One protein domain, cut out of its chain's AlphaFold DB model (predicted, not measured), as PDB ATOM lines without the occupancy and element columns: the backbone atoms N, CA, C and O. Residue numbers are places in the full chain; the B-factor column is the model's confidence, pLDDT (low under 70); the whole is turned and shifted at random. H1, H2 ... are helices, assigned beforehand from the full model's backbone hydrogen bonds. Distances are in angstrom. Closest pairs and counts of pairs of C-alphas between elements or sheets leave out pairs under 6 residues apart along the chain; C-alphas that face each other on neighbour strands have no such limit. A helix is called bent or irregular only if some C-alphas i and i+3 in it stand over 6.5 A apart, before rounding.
ATOM      1  N   ILE A 258     -31.976 -24.077  40.123       80.75
ATOM      2  CA  ILE A 258     -32.704 -24.876  41.124       80.75
ATOM      3  C   ILE A 258     -33.952 -24.145  41.636       80.75
ATOM      4  O   ILE A 258     -34.930 -24.779  42.026       80.75
ATOM      5  N   CYS A 259     -33.926 -22.813  41.678       80.19
ATOM      6  CA  CYS A 259     -34.980 -22.019  42.298       80.19
ATOM      7  C   CYS A 259     -36.335 -22.145  41.589       80.19
ATOM      8  O   CYS A 259     -36.428 -22.351  40.375       80.19
ATOM      9  N   PHE A 260     -37.415 -21.916  42.339       78.75
ATOM     10  CA  PHE A 260     -38.730 -21.797  41.733       78.75
ATOM     11  C   PHE A 260     -38.850 -20.501  40.924       78.75
ATOM     12  O   PHE A 260     -38.746 -19.397  41.470       78.75
ATOM     13  N   LYS A 261     -39.131 -20.639  39.627       76.62
ATOM     14  CA  LYS A 261     -39.504 -19.530  38.745       76.62
ATOM     15  C   LYS A 261     -41.017 -19.547  38.526       76.62
ATOM     16  O   LYS A 261     -41.581 -20.623  38.297       76.62
ATOM     17  N   PRO A 262     -41.700 -18.387  38.575       66.44
ATOM     18  CA  PRO A 262     -43.086 -18.316  38.131       66.44
ATOM     19  C   PRO A 262     -43.142 -18.815  36.679       66.44
ATOM     20  O   PRO A 262     -42.241 -18.511  35.903       66.44
ATOM     21  N   GLY A 263     -44.140 -19.652  36.370       59.28
ATOM     22  CA  GLY A 263     -44.148 -20.553  35.209       59.28
ATOM     23  C   GLY A 263     -43.715 -19.945  33.868       59.28
ATOM     24  O   GLY A 263     -43.797 -18.738  33.654       59.28
ATOM     25  N   ALA A 264     -43.271 -20.817  32.959       60.12
ATOM     26  CA  ALA A 264     -42.736 -20.428  31.658       60.12
ATOM     27  C   ALA A 264     -43.690 -19.510  30.880       60.12
ATOM     28  O   ALA A 264     -44.912 -19.675  30.895       60.12
ATOM     29  N   LEU A 265     -43.105 -18.541  30.179       63.72
ATOM     30  CA  LEU A 265     -43.851 -17.605  29.353       63.72
ATOM     31  C   LEU A 265     -44.346 -18.331  28.101       63.72
ATOM     32  O   LEU A 265     -43.548 -18.809  27.290       63.72
ATOM     33  N   ASP A 266     -45.666 -18.408  27.948       62.28
ATOM     34  CA  ASP A 266     -46.307 -18.977  26.765       62.28
ATOM     35  C   ASP A 266     -46.314 -17.931  25.641       62.28
ATOM     36  O   ASP A 266     -47.200 -17.080  25.536       62.28
ATOM     37  N   ILE A 267     -45.226 -17.918  24.869       66.06
ATOM     38  CA  ILE A 267     -45.024 -17.006  23.743       66.06
ATOM     39  C   ILE A 267     -45.367 -17.750  22.457       66.06
ATOM     40  O   ILE A 267     -44.757 -18.778  22.149       66.06
ATOM     41  N   ASN A 268     -46.296 -17.192  21.678       65.75
ATOM     42  CA  ASN A 268     -46.667 -17.719  20.365       65.75
ATOM     43  C   ASN A 268     -45.435 -17.846  19.452       65.75
ATOM     44  O   ASN A 268     -44.663 -16.896  19.313       65.75
ATOM     45  N   GLN A 269     -45.301 -18.997  18.788       69.75
ATOM     46  CA  GLN A 269     -44.166 -19.323  17.912       69.75
ATOM     47  C   GLN A 269     -44.002 -18.346  16.734       69.75
ATOM     48  O   GLN A 269     -42.887 -18.135  16.269       69.75
ATOM     49  N   ASP A 270     -45.092 -17.706  16.299       67.31
ATOM     50  CA  ASP A 270     -45.100 -16.762  15.174       67.31
ATOM     51  C   ASP A 270     -44.615 -15.346  15.547       67.31
ATOM     52  O   ASP A 270     -44.458 -14.490  14.676       67.31
ATOM     53  N   SER A 271     -44.389 -15.059  16.836       67.19
ATOM     54  CA  SER A 271     -43.928 -13.742  17.290       67.19
ATOM     55  C   SER A 271     -42.403 -13.633  17.268       67.19
ATOM     56  O   SER A 271     -41.693 -14.558  17.658       67.19
ATOM     57  N   ILE A 272     -41.882 -12.447  16.934       67.31
ATOM     58  CA  ILE A 272     -40.451 -12.104  17.059       67.31
ATOM     59  C   ILE A 272     -39.956 -12.330  18.502       67.31
ATOM     60  O   ILE A 272     -38.803 -12.704  18.719       67.31
ATOM     61  N   ALA A 273     -40.849 -12.200  19.490       64.19
ATOM     62  CA  ALA A 273     -40.564 -12.475  20.896       64.19
ATOM     63  C   ALA A 273     -40.162 -13.938  21.169       64.19
ATOM     64  O   ALA A 273     -39.457 -14.196  22.145       64.19
ATOM     65  N   TYR A 274     -40.537 -14.894  20.306       70.25
ATOM     66  CA  TYR A 274     -40.127 -16.296  20.437       70.25
ATOM     67  C   TYR A 274     -38.603 -16.455  20.315       70.25
ATOM     68  O   TYR A 274     -37.996 -17.212  21.071       70.25
ATOM     69  N   GLY A 275     -37.958 -15.664  19.447       67.88
ATOM     70  CA  GLY A 275     -36.495 -15.626  19.328       67.88
ATOM     71  C   GLY A 275     -35.789 -15.094  20.583       67.88
ATOM     72  O   GLY A 275     -34.622 -15.399  20.812       67.88
ATOM     73  N   MET A 276     -36.506 -14.349  21.429       68.88
ATOM     74  CA  MET A 276     -36.003 -13.781  22.683       68.88
ATOM     75  C   MET A 276     -36.364 -14.619  23.918       68.88
ATOM     76  O   MET A 276     -35.956 -14.273  25.028       68.88
ATOM     77  N   LYS A 277     -37.091 -15.733  23.749       71.94
ATOM     78  CA  LYS A 277     -37.541 -16.598  24.849       71.94
ATOM     79  C   LYS A 277     -36.409 -17.020  25.806       71.94
ATOM     80  O   LYS A 277     -36.586 -16.814  27.005       71.94
ATOM     81  N   PRO A 278     -35.223 -17.478  25.344       73.50
ATOM     82  CA  PRO A 278     -34.130 -17.864  26.249       73.50
ATOM     83  C   PRO A 278     -33.586 -16.708  27.100       73.50
ATOM     84  O   PRO A 278     -33.064 -16.916  28.191       73.50
ATOM     85  N   VAL A 279     -33.685 -15.476  26.596       74.56
ATOM     86  CA  VAL A 279     -33.251 -14.264  27.306       74.56
ATOM     87  C   VAL A 279     -34.289 -13.877  28.348       74.56
ATOM     88  O   VAL A 279     -33.951 -13.568  29.487       74.56
ATOM     89  N   LEU A 280     -35.562 -13.946  27.968       73.50
ATOM     90  CA  LEU A 280     -36.667 -13.589  28.839       73.50
ATOM     91  C   LEU A 280     -36.818 -14.581  30.003       73.50
ATOM     92  O   LEU A 280     -37.034 -14.159  31.131       73.50
ATOM     93  N   GLU A 281     -36.586 -15.876  29.771       75.88
ATOM     94  CA  GLU A 281     -36.542 -16.906  30.823       75.88
ATOM     95  C   GLU A 281     -35.375 -16.724  31.811       75.88
ATOM     96  O   GLU A 281     -35.481 -17.129  32.970       75.88
ATOM     97  N   ARG A 282     -34.270 -16.091  31.385       77.56
ATOM     98  CA  ARG A 282     -33.159 -15.705  32.275       77.56
ATOM     99  C   ARG A 282     -33.440 -14.431  33.065       77.56
ATOM    100  O   ARG A 282     -32.873 -14.262  34.139       77.56
ATOM    101  N   LEU A 283     -34.287 -13.542  32.543       78.06
ATOM    102  CA  LEU A 283     -34.715 -12.334  33.249       78.06
ATOM    103  C   LEU A 283     -35.743 -12.640  34.339       78.06
ATOM    104  O   LEU A 283     -35.752 -11.948  35.352       78.06
ATOM    105  N   VAL A 284     -36.592 -13.656  34.155       79.31
ATOM    106  CA  VAL A 284     -37.587 -14.046  35.166       79.31
ATOM    107  C   VAL A 284     -36.880 -14.413  36.482       79.31
ATOM    108  O   VAL A 284     -36.124 -15.389  36.515       79.31
ATOM    109  N   PRO A 285     -37.117 -13.652  37.567       80.75
ATOM    110  CA  PRO A 285     -36.422 -13.858  38.825       80.75
ATOM    111  C   PRO A 285     -36.939 -15.099  39.557       80.75
ATOM    112  O   PRO A 285     -38.099 -15.500  39.417       80.75
ATOM    113  N   CYS A 286     -36.076 -15.678  40.389       82.38
ATOM    114  CA  CYS A 286     -36.472 -16.669  41.382       82.38
ATOM    115  C   CYS A 286     -37.474 -16.064  42.376       82.38
ATOM    116  O   CYS A 286     -37.359 -14.893  42.745       82.38
ATOM    117  N   ILE A 287     -38.424 -16.863  42.868       82.00
ATOM    118  CA  ILE A 287     -39.271 -16.421  43.978       82.00
ATOM    119  C   ILE A 287     -38.468 -16.482  45.270       82.00
ATOM    120  O   ILE A 287     -38.205 -17.539  45.846       82.00
ATOM    121  N   TRP A 288     -38.134 -15.297  45.739       85.81
ATOM    122  CA  TRP A 288     -37.528 -15.057  47.027       85.81
ATOM    123  C   TRP A 288     -38.384 -14.047  47.796       85.81
ATOM    124  O   TRP A 288     -39.026 -13.171  47.217       85.81
ATOM    125  N   ILE A 289     -38.490 -14.226  49.107       88.38
ATOM    126  CA  ILE A 289     -39.250 -13.329  49.977       88.38
ATOM    127  C   ILE A 289     -38.260 -12.804  50.995       88.38
ATOM    128  O   ILE A 289     -37.885 -13.533  51.915       88.38
ATOM    129  N   THR A 290     -37.804 -11.565  50.806       90.56
ATOM    130  CA  THR A 290     -36.756 -10.967  51.635       90.56
ATOM    131  C   THR A 290     -37.162  -9.567  52.113       90.56
ATOM    132  O   THR A 290     -37.884  -8.857  51.416       90.56
ATOM    133  N   PRO A 291     -36.692  -9.109  53.287       91.19
ATOM    134  CA  PRO A 291     -36.867  -7.711  53.689       91.19
ATOM    135  C   PRO A 291     -36.023  -6.752  52.836       91.19
ATOM    136  O   PRO A 291     -36.355  -5.573  52.724       91.19
ATOM    137  N   ILE A 292     -34.947  -7.259  52.223       92.31
ATOM    138  CA  ILE A 292     -34.031  -6.492  51.373       92.31
ATOM    139  C   ILE A 292     -34.696  -6.088  50.056       92.31
ATOM    140  O   ILE A 292     -34.319  -5.070  49.488       92.31
ATOM    141  N   ASP A 293     -35.748  -6.791  49.624       91.69
ATOM    142  CA  ASP A 293     -36.531  -6.393  48.455       91.69
ATOM    143  C   ASP A 293     -37.056  -4.959  48.568       91.69
ATOM    144  O   ASP A 293     -37.195  -4.296  47.552       91.69
ATOM    145  N   CYS A 294     -37.299  -4.417  49.765       92.31
ATOM    146  CA  CYS A 294     -37.730  -3.020  49.916       92.31
ATOM    147  C   CYS A 294     -36.678  -1.991  49.459       92.31
ATOM    148  O   CYS A 294     -37.029  -0.831  49.241       92.31
ATOM    149  N   PHE A 295     -35.421  -2.403  49.315       94.06
ATOM    150  CA  PHE A 295     -34.283  -1.548  49.006       94.06
ATOM    151  C   PHE A 295     -33.683  -1.871  47.636       94.06
ATOM    152  O   PHE A 295     -33.922  -2.935  47.062       94.06
ATOM    153  N   PHE A 296     -32.877  -0.947  47.117       93.56
ATOM    154  CA  PHE A 296     -32.158  -1.122  45.856       93.56
ATOM    155  C   PHE A 296     -31.239  -2.352  45.875       93.56
ATOM    156  O   PHE A 296     -31.200  -3.103  44.910       93.56
ATOM    157  N   GLU A 297     -30.559  -2.622  46.988       92.81
ATOM    158  CA  GLU A 297     -29.614  -3.733  47.136       92.81
ATOM    159  C   GLU A 297     -30.259  -5.108  46.917       92.81
ATOM    160  O   GLU A 297     -29.545  -6.063  46.619       92.81
ATOM    161  N   GLY A 298     -31.592  -5.211  46.977       90.62
ATOM    162  CA  GLY A 298     -32.330  -6.408  46.575       90.62
ATOM    163  C   GLY A 298     -32.165  -6.762  45.095       90.62
ATOM    164  O   GLY A 298     -32.370  -7.906  44.720       90.62
ATOM    165  N   SER A 299     -31.727  -5.841  44.238       89.88
ATOM    166  CA  SER A 299     -31.492  -6.136  42.824       89.88
ATOM    167  C   SER A 299     -30.209  -6.930  42.563       89.88
ATOM    168  O   SER A 299     -30.079  -7.537  41.502       89.88
ATOM    169  N   LYS A 300     -29.239  -6.907  43.488       88.19
ATOM    170  CA  LYS A 300     -27.919  -7.541  43.314       88.19
ATOM    171  C   LYS A 300     -27.974  -9.076  43.371       88.19
ATOM    172  O   LYS A 300     -27.393  -9.704  42.488       88.19
ATOM    173  N   PRO A 301     -28.680  -9.710  44.331       87.44
ATOM    174  CA  PRO A 301     -28.685 -11.161  44.458       87.44
ATOM    175  C   PRO A 301     -29.715 -11.854  43.544       87.44
ATOM    176  O   PRO A 301     -29.595 -13.047  43.301       87.44
ATOM    177  N   ILE A 302     -30.701 -11.144  42.982       82.69
ATOM    178  CA  ILE A 302     -31.683 -11.750  42.051       82.69
ATOM    179  C   ILE A 302     -31.031 -12.228  40.746       82.69
ATOM    180  O   ILE A 302     -31.573 -13.094  40.057       82.69
ATOM    181  N   GLY A 303     -29.858 -11.693  40.402       68.88
ATOM    182  CA  GLY A 303     -29.214 -11.950  39.120       68.88
ATOM    183  C   GLY A 303     -29.845 -11.116  38.000       68.88
ATOM    184  O   GLY A 303     -30.447 -10.080  38.281       68.88
ATOM    185  N   PRO A 304     -29.701 -11.492  36.717       71.31
ATOM    186  CA  PRO A 304     -29.116 -12.726  36.184       71.31
ATOM    187  C   PRO A 304     -27.595 -12.844  36.394       71.31
ATOM    188  O   PRO A 304     -26.866 -11.874  36.201       71.31
ATOM    189  N   ASN A 305     -27.129 -14.052  36.735       69.50
ATOM    190  CA  ASN A 305     -25.712 -14.412  36.859       69.50
ATOM    191  C   ASN A 305     -25.386 -15.564  35.892       69.50
ATOM    192  O   ASN A 305     -25.913 -16.661  36.085       69.50
ATOM    193  N   PRO A 306     -24.538 -15.366  34.868       74.31
ATOM    194  CA  PRO A 306     -23.846 -14.130  34.486       74.31
ATOM    195  C   PRO A 306     -24.790 -13.048  33.913       74.31
ATOM    196  O   PRO A 306     -25.881 -13.381  33.437       74.31
ATOM    197  N   PRO A 307     -24.376 -11.764  33.920       78.94
ATOM    198  CA  PRO A 307     -25.165 -10.666  33.364       78.94
ATOM    199  C   PRO A 307     -25.431 -10.871  31.872       78.94
ATOM    200  O   PRO A 307     -24.607 -11.435  31.143       78.94
ATOM    201  N   ILE A 308     -26.578 -10.383  31.402       78.19
ATOM    202  CA  ILE A 308     -26.963 -10.521  29.999       78.19
ATOM    203  C   ILE A 308     -26.172  -9.503  29.180       78.19
ATOM    204  O   ILE A 308     -26.378  -8.298  29.321       78.19
ATOM    205  N   ARG A 309     -25.289 -10.009  28.314       77.81
ATOM    206  CA  ARG A 309     -24.548  -9.220  27.329       77.81
ATOM    207  C   ARG A 309     -25.390  -9.070  26.072       77.81
ATOM    208  O   ARG A 309     -25.548 -10.023  25.313       77.81
ATOM    209  N   ILE A 310     -25.948  -7.881  25.842       72.88
ATOM    210  CA  ILE A 310     -26.842  -7.652  24.691       72.88
ATOM    211  C   ILE A 310     -26.104  -7.859  23.364       72.88
ATOM    212  O   ILE A 310     -26.690  -8.368  22.413       72.88
ATOM    213  N   GLY A 311     -24.813  -7.518  23.309       67.31
ATOM    214  CA  GLY A 311     -23.980  -7.695  22.116       67.31
ATOM    215  C   GLY A 311     -23.865  -9.144  21.630       67.31
ATOM    216  O   GLY A 311     -23.722  -9.361  20.428       67.31
ATOM    217  N   ASP A 312     -24.006 -10.118  22.531       69.12
ATOM    218  CA  ASP A 312     -23.863 -11.546  22.222       69.12
ATOM    219  C   ASP A 312     -25.195 -12.207  21.829       69.12
ATOM    220  O   ASP A 312     -25.233 -13.379  21.443       69.12
ATOM    221  N   LEU A 313     -26.312 -11.476  21.930       69.31
ATOM    222  CA  LEU A 313     -27.632 -12.008  21.618       69.31
ATOM    223  C   LEU A 313     -27.918 -11.974  20.109       69.31
ATOM    224  O   LEU A 313     -27.669 -10.960  19.447       69.31
ATOM    225  N   PRO A 314     -28.542 -13.027  19.548       63.47
ATOM    226  CA  PRO A 314     -29.114 -12.947  18.212       63.47
ATOM    227  C   PRO A 314     -30.194 -11.854  18.206       63.47
ATOM    228  O   PRO A 314     -31.088 -11.862  19.047       63.47
ATOM    229  N   LEU A 315     -30.093 -10.897  17.275       68.00
ATOM    230  CA  LEU A 315     -30.901  -9.662  17.226       68.00
ATOM    231  C   LEU A 315     -30.613  -8.644  18.352       68.00
ATOM    232  O   LEU A 315     -31.330  -7.653  18.468       68.00
ATOM    233  N   GLY A 316     -29.547  -8.815  19.138       67.00
ATOM    234  CA  GLY A 316     -29.163  -7.886  20.206       67.00
ATOM    235  C   GLY A 316     -28.879  -6.462  19.717       67.00
ATOM    236  O   GLY A 316     -29.260  -5.491  20.367       67.00
ATOM    237  N   SER A 317     -28.315  -6.315  18.516       66.50
ATOM    238  CA  SER A 317     -28.134  -5.011  17.861       66.50
ATOM    239  C   SER A 317     -29.461  -4.326  17.521       66.50
ATOM    240  O   SER A 317     -29.576  -3.110  17.662       66.50
ATOM    241  N   ILE A 318     -30.476  -5.099  17.126       67.69
ATOM    242  CA  ILE A 318     -31.829  -4.596  16.858       67.69
ATOM    243  C   ILE A 318     -32.510  -4.219  18.171       67.69
ATOM    244  O   ILE A 318     -33.139  -3.170  18.248       67.69
ATOM    245  N   LEU A 319     -32.333  -5.022  19.224       68.06
ATOM    246  CA  LEU A 319     -32.866  -4.720  20.549       68.06
ATOM    247  C   LEU A 319     -32.258  -3.435  21.126       68.06
ATOM    248  O   LEU A 319     -32.995  -2.588  21.616       68.06
ATOM    249  N   LYS A 320     -30.940  -3.250  21.001       71.81
ATOM    250  CA  LYS A 320     -30.239  -2.024  21.415       71.81
ATOM    251  C   LYS A 320     -30.656  -0.805  20.585       71.81
ATOM    252  O   LYS A 320     -30.687   0.308  21.098       71.81
ATOM    253  N   MET A 321     -30.995  -1.003  19.310       66.69
ATOM    254  CA  MET A 321     -31.525   0.060  18.451       66.69
ATOM    255  C   MET A 321     -32.970   0.431  18.812       66.69
ATOM    256  O   MET A 321     -33.316   1.608  18.792       66.69
ATOM    257  N   ALA A 322     -33.801  -0.557  19.148       64.44
ATOM    258  CA  ALA A 322     -35.187  -0.353  19.559       64.44
ATOM    259  C   ALA A 322     -35.300   0.201  20.988       64.44
ATOM    260  O   ALA A 322     -36.244   0.921  21.298       64.44
ATOM    261  N   VAL A 323     -34.338  -0.125  21.855       70.06
ATOM    262  CA  VAL A 323     -34.314   0.263  23.269       70.06
ATOM    263  C   VAL A 323     -32.925   0.828  23.612       70.06
ATOM    264  O   VAL A 323     -32.062   0.111  24.122       70.06
ATOM    265  N   PRO A 324     -32.684   2.120  23.339       66.94
ATOM    266  CA  PRO A 324     -31.377   2.755  23.542       66.94
ATOM    267  C   PRO A 324     -30.981   2.909  25.020       66.94
ATOM    268  O   PRO A 324     -29.828   3.207  25.324       66.94
ATOM    269  N   GLU A 325     -31.921   2.713  25.943       68.12
ATOM    270  CA  GLU A 325     -31.717   2.815  27.394       68.12
ATOM    271  C   GLU A 325     -31.091   1.552  28.002       68.12
ATOM    272  O   GLU A 325     -30.646   1.565  29.150       68.12
ATOM    273  N   LEU A 326     -31.044   0.456  27.239       70.00
ATOM    274  CA  LEU A 326     -30.431  -0.790  27.672       70.00
ATOM    275  C   LEU A 326     -28.902  -0.713  27.553       70.00
ATOM    276  O   LEU A 326     -28.339  -0.551  26.468       70.00
ATOM    277  N   GLN A 327     -28.227  -0.859  28.692       69.81
ATOM    278  CA  GLN A 327     -26.772  -0.982  28.759       69.81
ATOM    279  C   GLN A 327     -26.325  -2.383  28.327       69.81
ATOM    280  O   GLN A 327     -27.079  -3.348  28.457       69.81
ATOM    281  N   ASP A 328     -25.077  -2.502  27.860       68.44
ATOM    282  CA  ASP A 328     -24.534  -3.778  27.373       68.44
ATOM    283  C   ASP A 328     -24.550  -4.882  28.443       68.44
ATOM    284  O   ASP A 328     -24.708  -6.043  28.079       68.44
ATOM    285  N   ASP A 329     -24.502  -4.516  29.731       78.69
ATOM    286  CA  ASP A 329     -24.542  -5.426  30.882       78.69
ATOM    287  C   ASP A 329     -25.874  -5.266  31.608       78.69
ATOM    288  O   ASP A 329     -26.014  -4.472  32.543       78.69
ATOM    289  N   THR A 330     -26.890  -5.991  31.148       78.44
ATOM    290  CA  THR A 330     -28.231  -5.850  31.713       78.44
ATOM    291  C   THR A 330     -28.396  -6.737  32.942       78.44
ATOM    292  O   THR A 330     -28.321  -7.965  32.862       78.44
ATOM    293  N   THR A 331     -28.669  -6.104  34.081       85.69
ATOM    294  CA  THR A 331     -29.061  -6.747  35.342       85.69
ATOM    295  C   THR A 331     -30.279  -6.042  35.931       85.69
ATOM    296  O   THR A 331     -30.606  -4.921  35.530       85.69
ATOM    297  N   TRP A 332     -30.931  -6.657  36.923       86.62
ATOM    298  CA  TRP A 332     -32.038  -6.016  37.647       86.62
ATOM    299  C   TRP A 332     -31.635  -4.714  38.359       86.62
ATOM    300  O   TRP A 332     -32.504  -3.903  38.666       86.62
ATOM    301  N   ALA A 333     -30.333  -4.482  38.572       87.19
ATOM    302  CA  ALA A 333     -29.804  -3.241  39.136       87.19
ATOM    303  C   ALA A 333     -29.842  -2.058  38.154       87.19
ATOM    304  O   ALA A 333     -29.976  -0.918  38.582       87.19
ATOM    305  N   ASN A 334     -29.741  -2.323  36.846       86.25
ATOM    306  CA  ASN A 334     -29.585  -1.279  35.824       86.25
ATOM    307  C   ASN A 334     -30.773  -1.182  34.857       86.25
ATOM    308  O   ASN A 334     -30.811  -0.280  34.021       86.25
ATOM    309  N   ILE A 335     -31.734  -2.106  34.929       85.69
ATOM    310  CA  ILE A 335     -32.867  -2.156  34.002       85.69
ATOM    311  C   ILE A 335     -34.042  -1.303  34.492       85.69
ATOM    312  O   ILE A 335     -34.486  -1.424  35.631       85.69
ATOM    313  N   ASN A 336     -34.589  -0.479  33.595       87.88
ATOM    314  CA  ASN A 336     -35.862   0.203  33.802       87.88
ATOM    315  C   ASN A 336     -36.970  -0.514  33.005       87.88
ATOM    316  O   ASN A 336     -37.135  -0.232  31.816       87.88
ATOM    317  N   PRO A 337     -37.729  -1.443  33.614       85.75
ATOM    318  CA  PRO A 337     -38.708  -2.246  32.885       85.75
ATOM    319  C   PRO A 337     -39.853  -1.407  32.302       85.75
ATOM    320  O   PRO A 337     -40.341  -1.727  31.221       85.75
ATOM    321  N   GLU A 338     -40.252  -0.314  32.959       87.12
ATOM    322  CA  GLU A 338     -41.268   0.604  32.432       87.12
ATOM    323  C   GLU A 338     -40.816   1.255  31.121       87.12
ATOM    324  O   GLU A 338     -41.572   1.283  30.149       87.12
ATOM    325  N   ALA A 339     -39.568   1.720  31.072       84.38
ATOM    326  CA  ALA A 339     -39.031   2.373  29.884       84.38
ATOM    327  C   ALA A 339     -38.784   1.369  28.743       84.38
ATOM    328  O   ALA A 339     -39.174   1.620  27.606       84.38
ATOM    329  N   VAL A 340     -38.307   0.159  29.068       82.56
ATOM    330  CA  VAL A 340     -38.176  -0.946  28.103       82.56
ATOM    331  C   VAL A 340     -39.528  -1.295  27.469       82.56
ATOM    332  O   VAL A 340     -39.629  -1.406  26.249       82.56
ATOM    333  N   VAL A 341     -40.588  -1.444  28.271       82.19
ATOM    334  CA  VAL A 341     -41.937  -1.738  27.755       82.19
ATOM    335  C   VAL A 341     -42.473  -0.570  26.921       82.19
ATOM    336  O   VAL A 341     -43.124  -0.810  25.905       82.19
ATOM    337  N   ALA A 342     -42.183   0.678  27.299       82.44
ATOM    338  CA  ALA A 342     -42.571   1.851  26.520       82.44
ATOM    339  C   ALA A 342     -41.897   1.872  25.137       82.44
ATOM    340  O   ALA A 342     -42.595   1.987  24.132       82.44
ATOM    341  N   SER A 343     -40.579   1.667  25.059       77.56
ATOM    342  CA  SER A 343     -39.850   1.636  23.781       77.56
ATOM    343  C   SER A 343     -40.235   0.443  22.903       77.56
ATOM    344  O   SER A 343     -40.338   0.555  21.679       77.56
ATOM    345  N   LEU A 344     -40.489  -0.717  23.518       74.62
ATOM    346  CA  LEU A 344     -40.923  -1.907  22.789       74.62
ATOM    347  C   LEU A 344     -42.342  -1.771  22.246       74.62
ATOM    348  O   LEU A 344     -42.608  -2.325  21.188       74.62
ATOM    349  N   LYS A 345     -43.232  -1.027  22.910       75.12
ATOM    350  CA  LYS A 345     -44.589  -0.757  22.411       75.12
ATOM    351  C   LYS A 345     -44.578   0.017  21.089       75.12
ATOM    352  O   LYS A 345     -45.462  -0.194  20.263       75.12
ATOM    353  N   ASP A 346     -43.586   0.882  20.898       72.50
ATOM    354  CA  ASP A 346     -43.449   1.683  19.681       72.50
ATOM    355  C   ASP A 346     -42.827   0.880  18.524       72.50
ATOM    356  O   ASP A 346     -43.139   1.127  17.360       72.50
ATOM    357  N   SER A 347     -41.971  -0.099  18.840       67.38
ATOM    358  CA  SER A 347     -41.219  -0.885  17.847       67.38
ATOM    359  C   SER A 347     -41.820  -2.265  17.541       67.38
ATOM    360  O   SER A 347     -41.577  -2.815  16.467       67.38
ATOM    361  N   PHE A 348     -42.593  -2.843  18.466       67.25
ATOM    362  CA  PHE A 348     -43.118  -4.210  18.399       67.25
ATOM    363  C   PHE A 348     -44.544  -4.303  18.967       67.25
ATOM    364  O   PHE A 348     -44.891  -3.652  19.951       67.25
ATOM    365  N   ASP A 349     -45.377  -5.179  18.395       64.69
ATOM    366  CA  ASP A 349     -46.711  -5.459  18.941       64.69
ATOM    367  C   ASP A 349     -46.617  -6.377  20.173       64.69
ATOM    368  O   ASP A 349     -46.706  -7.603  20.093       64.69
ATOM    369  N   ILE A 350     -46.387  -5.763  21.334       66.31
ATOM    370  CA  ILE A 350     -46.312  -6.430  22.642       66.31
ATOM    371  C   ILE A 350     -47.627  -6.323  23.438       66.31
ATOM    372  O   ILE A 350     -47.624  -6.480  24.661       66.31
ATOM    373  N   GLY A 351     -48.755  -6.034  22.774       64.44
ATOM    374  CA  GLY A 351     -49.995  -5.527  23.380       64.44
ATOM    375  C   GLY A 351     -50.475  -6.230  24.659       64.44
ATOM    376  O   GLY A 351     -50.728  -5.575  25.673       64.44
ATOM    377  N   THR A 352     -50.580  -7.558  24.665       71.00
ATOM    378  CA  THR A 352     -51.004  -8.318  25.856       71.00
ATOM    379  C   THR A 352     -49.975  -8.235  26.979       71.00
ATOM    380  O   THR A 352     -50.344  -8.029  28.134       71.00
ATOM    381  N   MET A 353     -48.686  -8.328  26.647       70.25
ATOM    382  CA  MET A 353     -47.584  -8.293  27.608       70.25
ATOM    383  C   MET A 353     -47.463  -6.921  28.281       70.25
ATOM    384  O   MET A 353     -47.376  -6.853  29.505       70.25
ATOM    385  N   ALA A 354     -47.580  -5.826  27.527       73.31
ATOM    386  CA  ALA A 354     -47.580  -4.472  28.086       73.31
ATOM    387  C   ALA A 354     -48.734  -4.239  29.087       73.31
ATOM    388  O   ALA A 354     -48.557  -3.611  30.135       73.31
ATOM    389  N   ASN A 355     -49.919  -4.795  28.808       77.44
ATOM    390  CA  ASN A 355     -51.053  -4.748  29.734       77.44
ATOM    391  C   ASN A 355     -50.816  -5.587  30.998       77.44
ATOM    392  O   ASN A 355     -51.253  -5.194  32.079       77.44
ATOM    393  N   PHE A 356     -50.112  -6.717  30.902       78.88
ATOM    394  CA  PHE A 356     -49.704  -7.468  32.091       78.88
ATOM    395  C   PHE A 356     -48.706  -6.672  32.938       78.88
ATOM    396  O   PHE A 356     -48.947  -6.515  34.130       78.88
ATOM    397  N   PHE A 357     -47.663  -6.096  32.332       79.56
ATOM    398  CA  PHE A 357     -46.651  -5.296  33.039       79.56
ATOM    399  C   PHE A 357     -47.227  -4.057  33.743       79.56
ATOM    400  O   PHE A 357     -46.849  -3.744  34.870       79.56
ATOM    401  N   SER A 358     -48.174  -3.360  33.113       81.50
ATOM    402  CA  SER A 358     -48.831  -2.202  33.737       81.50
ATOM    403  C   SER A 358     -49.774  -2.597  34.879       81.50
ATOM    404  O   SER A 358     -49.854  -1.888  35.880       81.50
ATOM    405  N   ARG A 359     -50.459  -3.745  34.783       84.06
ATOM    406  CA  ARG A 359     -51.355  -4.243  35.844       84.06
ATOM    407  C   ARG A 359     -50.617  -4.857  37.028       84.06
ATOM    408  O   ARG A 359     -51.160  -4.843  38.129       84.06
ATOM    409  N   THR A 360     -49.422  -5.411  36.817       83.25
ATOM    410  CA  THR A 360     -48.592  -5.960  37.899       83.25
ATOM    411  C   THR A 360     -47.934  -4.874  38.741       83.25
ATOM    412  O   THR A 360     -47.527  -5.161  39.863       83.25
ATOM    413  N   GLY A 361     -47.854  -3.636  38.241       82.94
ATOM    414  CA  GLY A 361     -47.323  -2.508  39.004       82.94
ATOM    415  C   GLY A 361     -45.828  -2.627  39.302       82.94
ATOM    416  O   GLY A 361     -45.382  -2.145  40.336       82.94
TER     417      GLY A 361
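What this domain is: This is residues 258 to 361 of the 478 residues of an uncharacterized protein of Bursaphelenchus xylophilus (UniProt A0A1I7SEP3). A helical hairpin, H5 and H6, and the longest helix, H1, lie in an open frame with long loops; the last residues of H4 and H5 meet at a corner, the two helices about perpendicular, and tiny H2 and H3 sit at the opposite end of the domain. The 104 printed residues hold six named helices, H1 to H6 in chain order, and no named strand: all helix, with 48 residues, under half, in them. The whole is compact, radius of gyration of the C-alphas 13.9 A, spanning 38 by 26 by 25 A.

How they stand to each other: H1, residues 272 to 283, touches no helix; it is irregular, C-alphas 275 and 278 being 7.6 A apart. H5, residues 337 to 347, and H6, residues 351 to 360, touch, opposite ways at a shallow tilt of 16 degrees; their closest C-alphas, of Val 341 and Ala 354, are 6.3 A apart. H4, residues 316 to 322, only just touches H5, with 3 pairs of C-alphas within 8 A, the closest those of Ala 322 and Ser 347, 6.3 A. H2, residues 291 to 294, and H3, residues 296 to 299, are close but not clearly touching, the closest C-alphas, of Ile 292 and Gly 298, 5.1 A apart. Every O i to N i+4 pair is within hydrogen-bond range in H4 and H6, 4 of 8 in H1 and 6 of 7 in H5; H2 and H3 are too short.

Where its parts are: H1 runs 17.2 A from C-alpha 272 at (-40.451, -12.104, 17.059); H5 measures 15.3 A; H6 runs 14.6 A to C-alpha 360 at (-48.592, -5.960, 37.899).

The domain as a whole: The printed part has no cut; the links H3 to H4 and H4 to H5 are long. Mean pLDDT of the printed part is 76.1, with 36 residues under 70, among them 262 to 273.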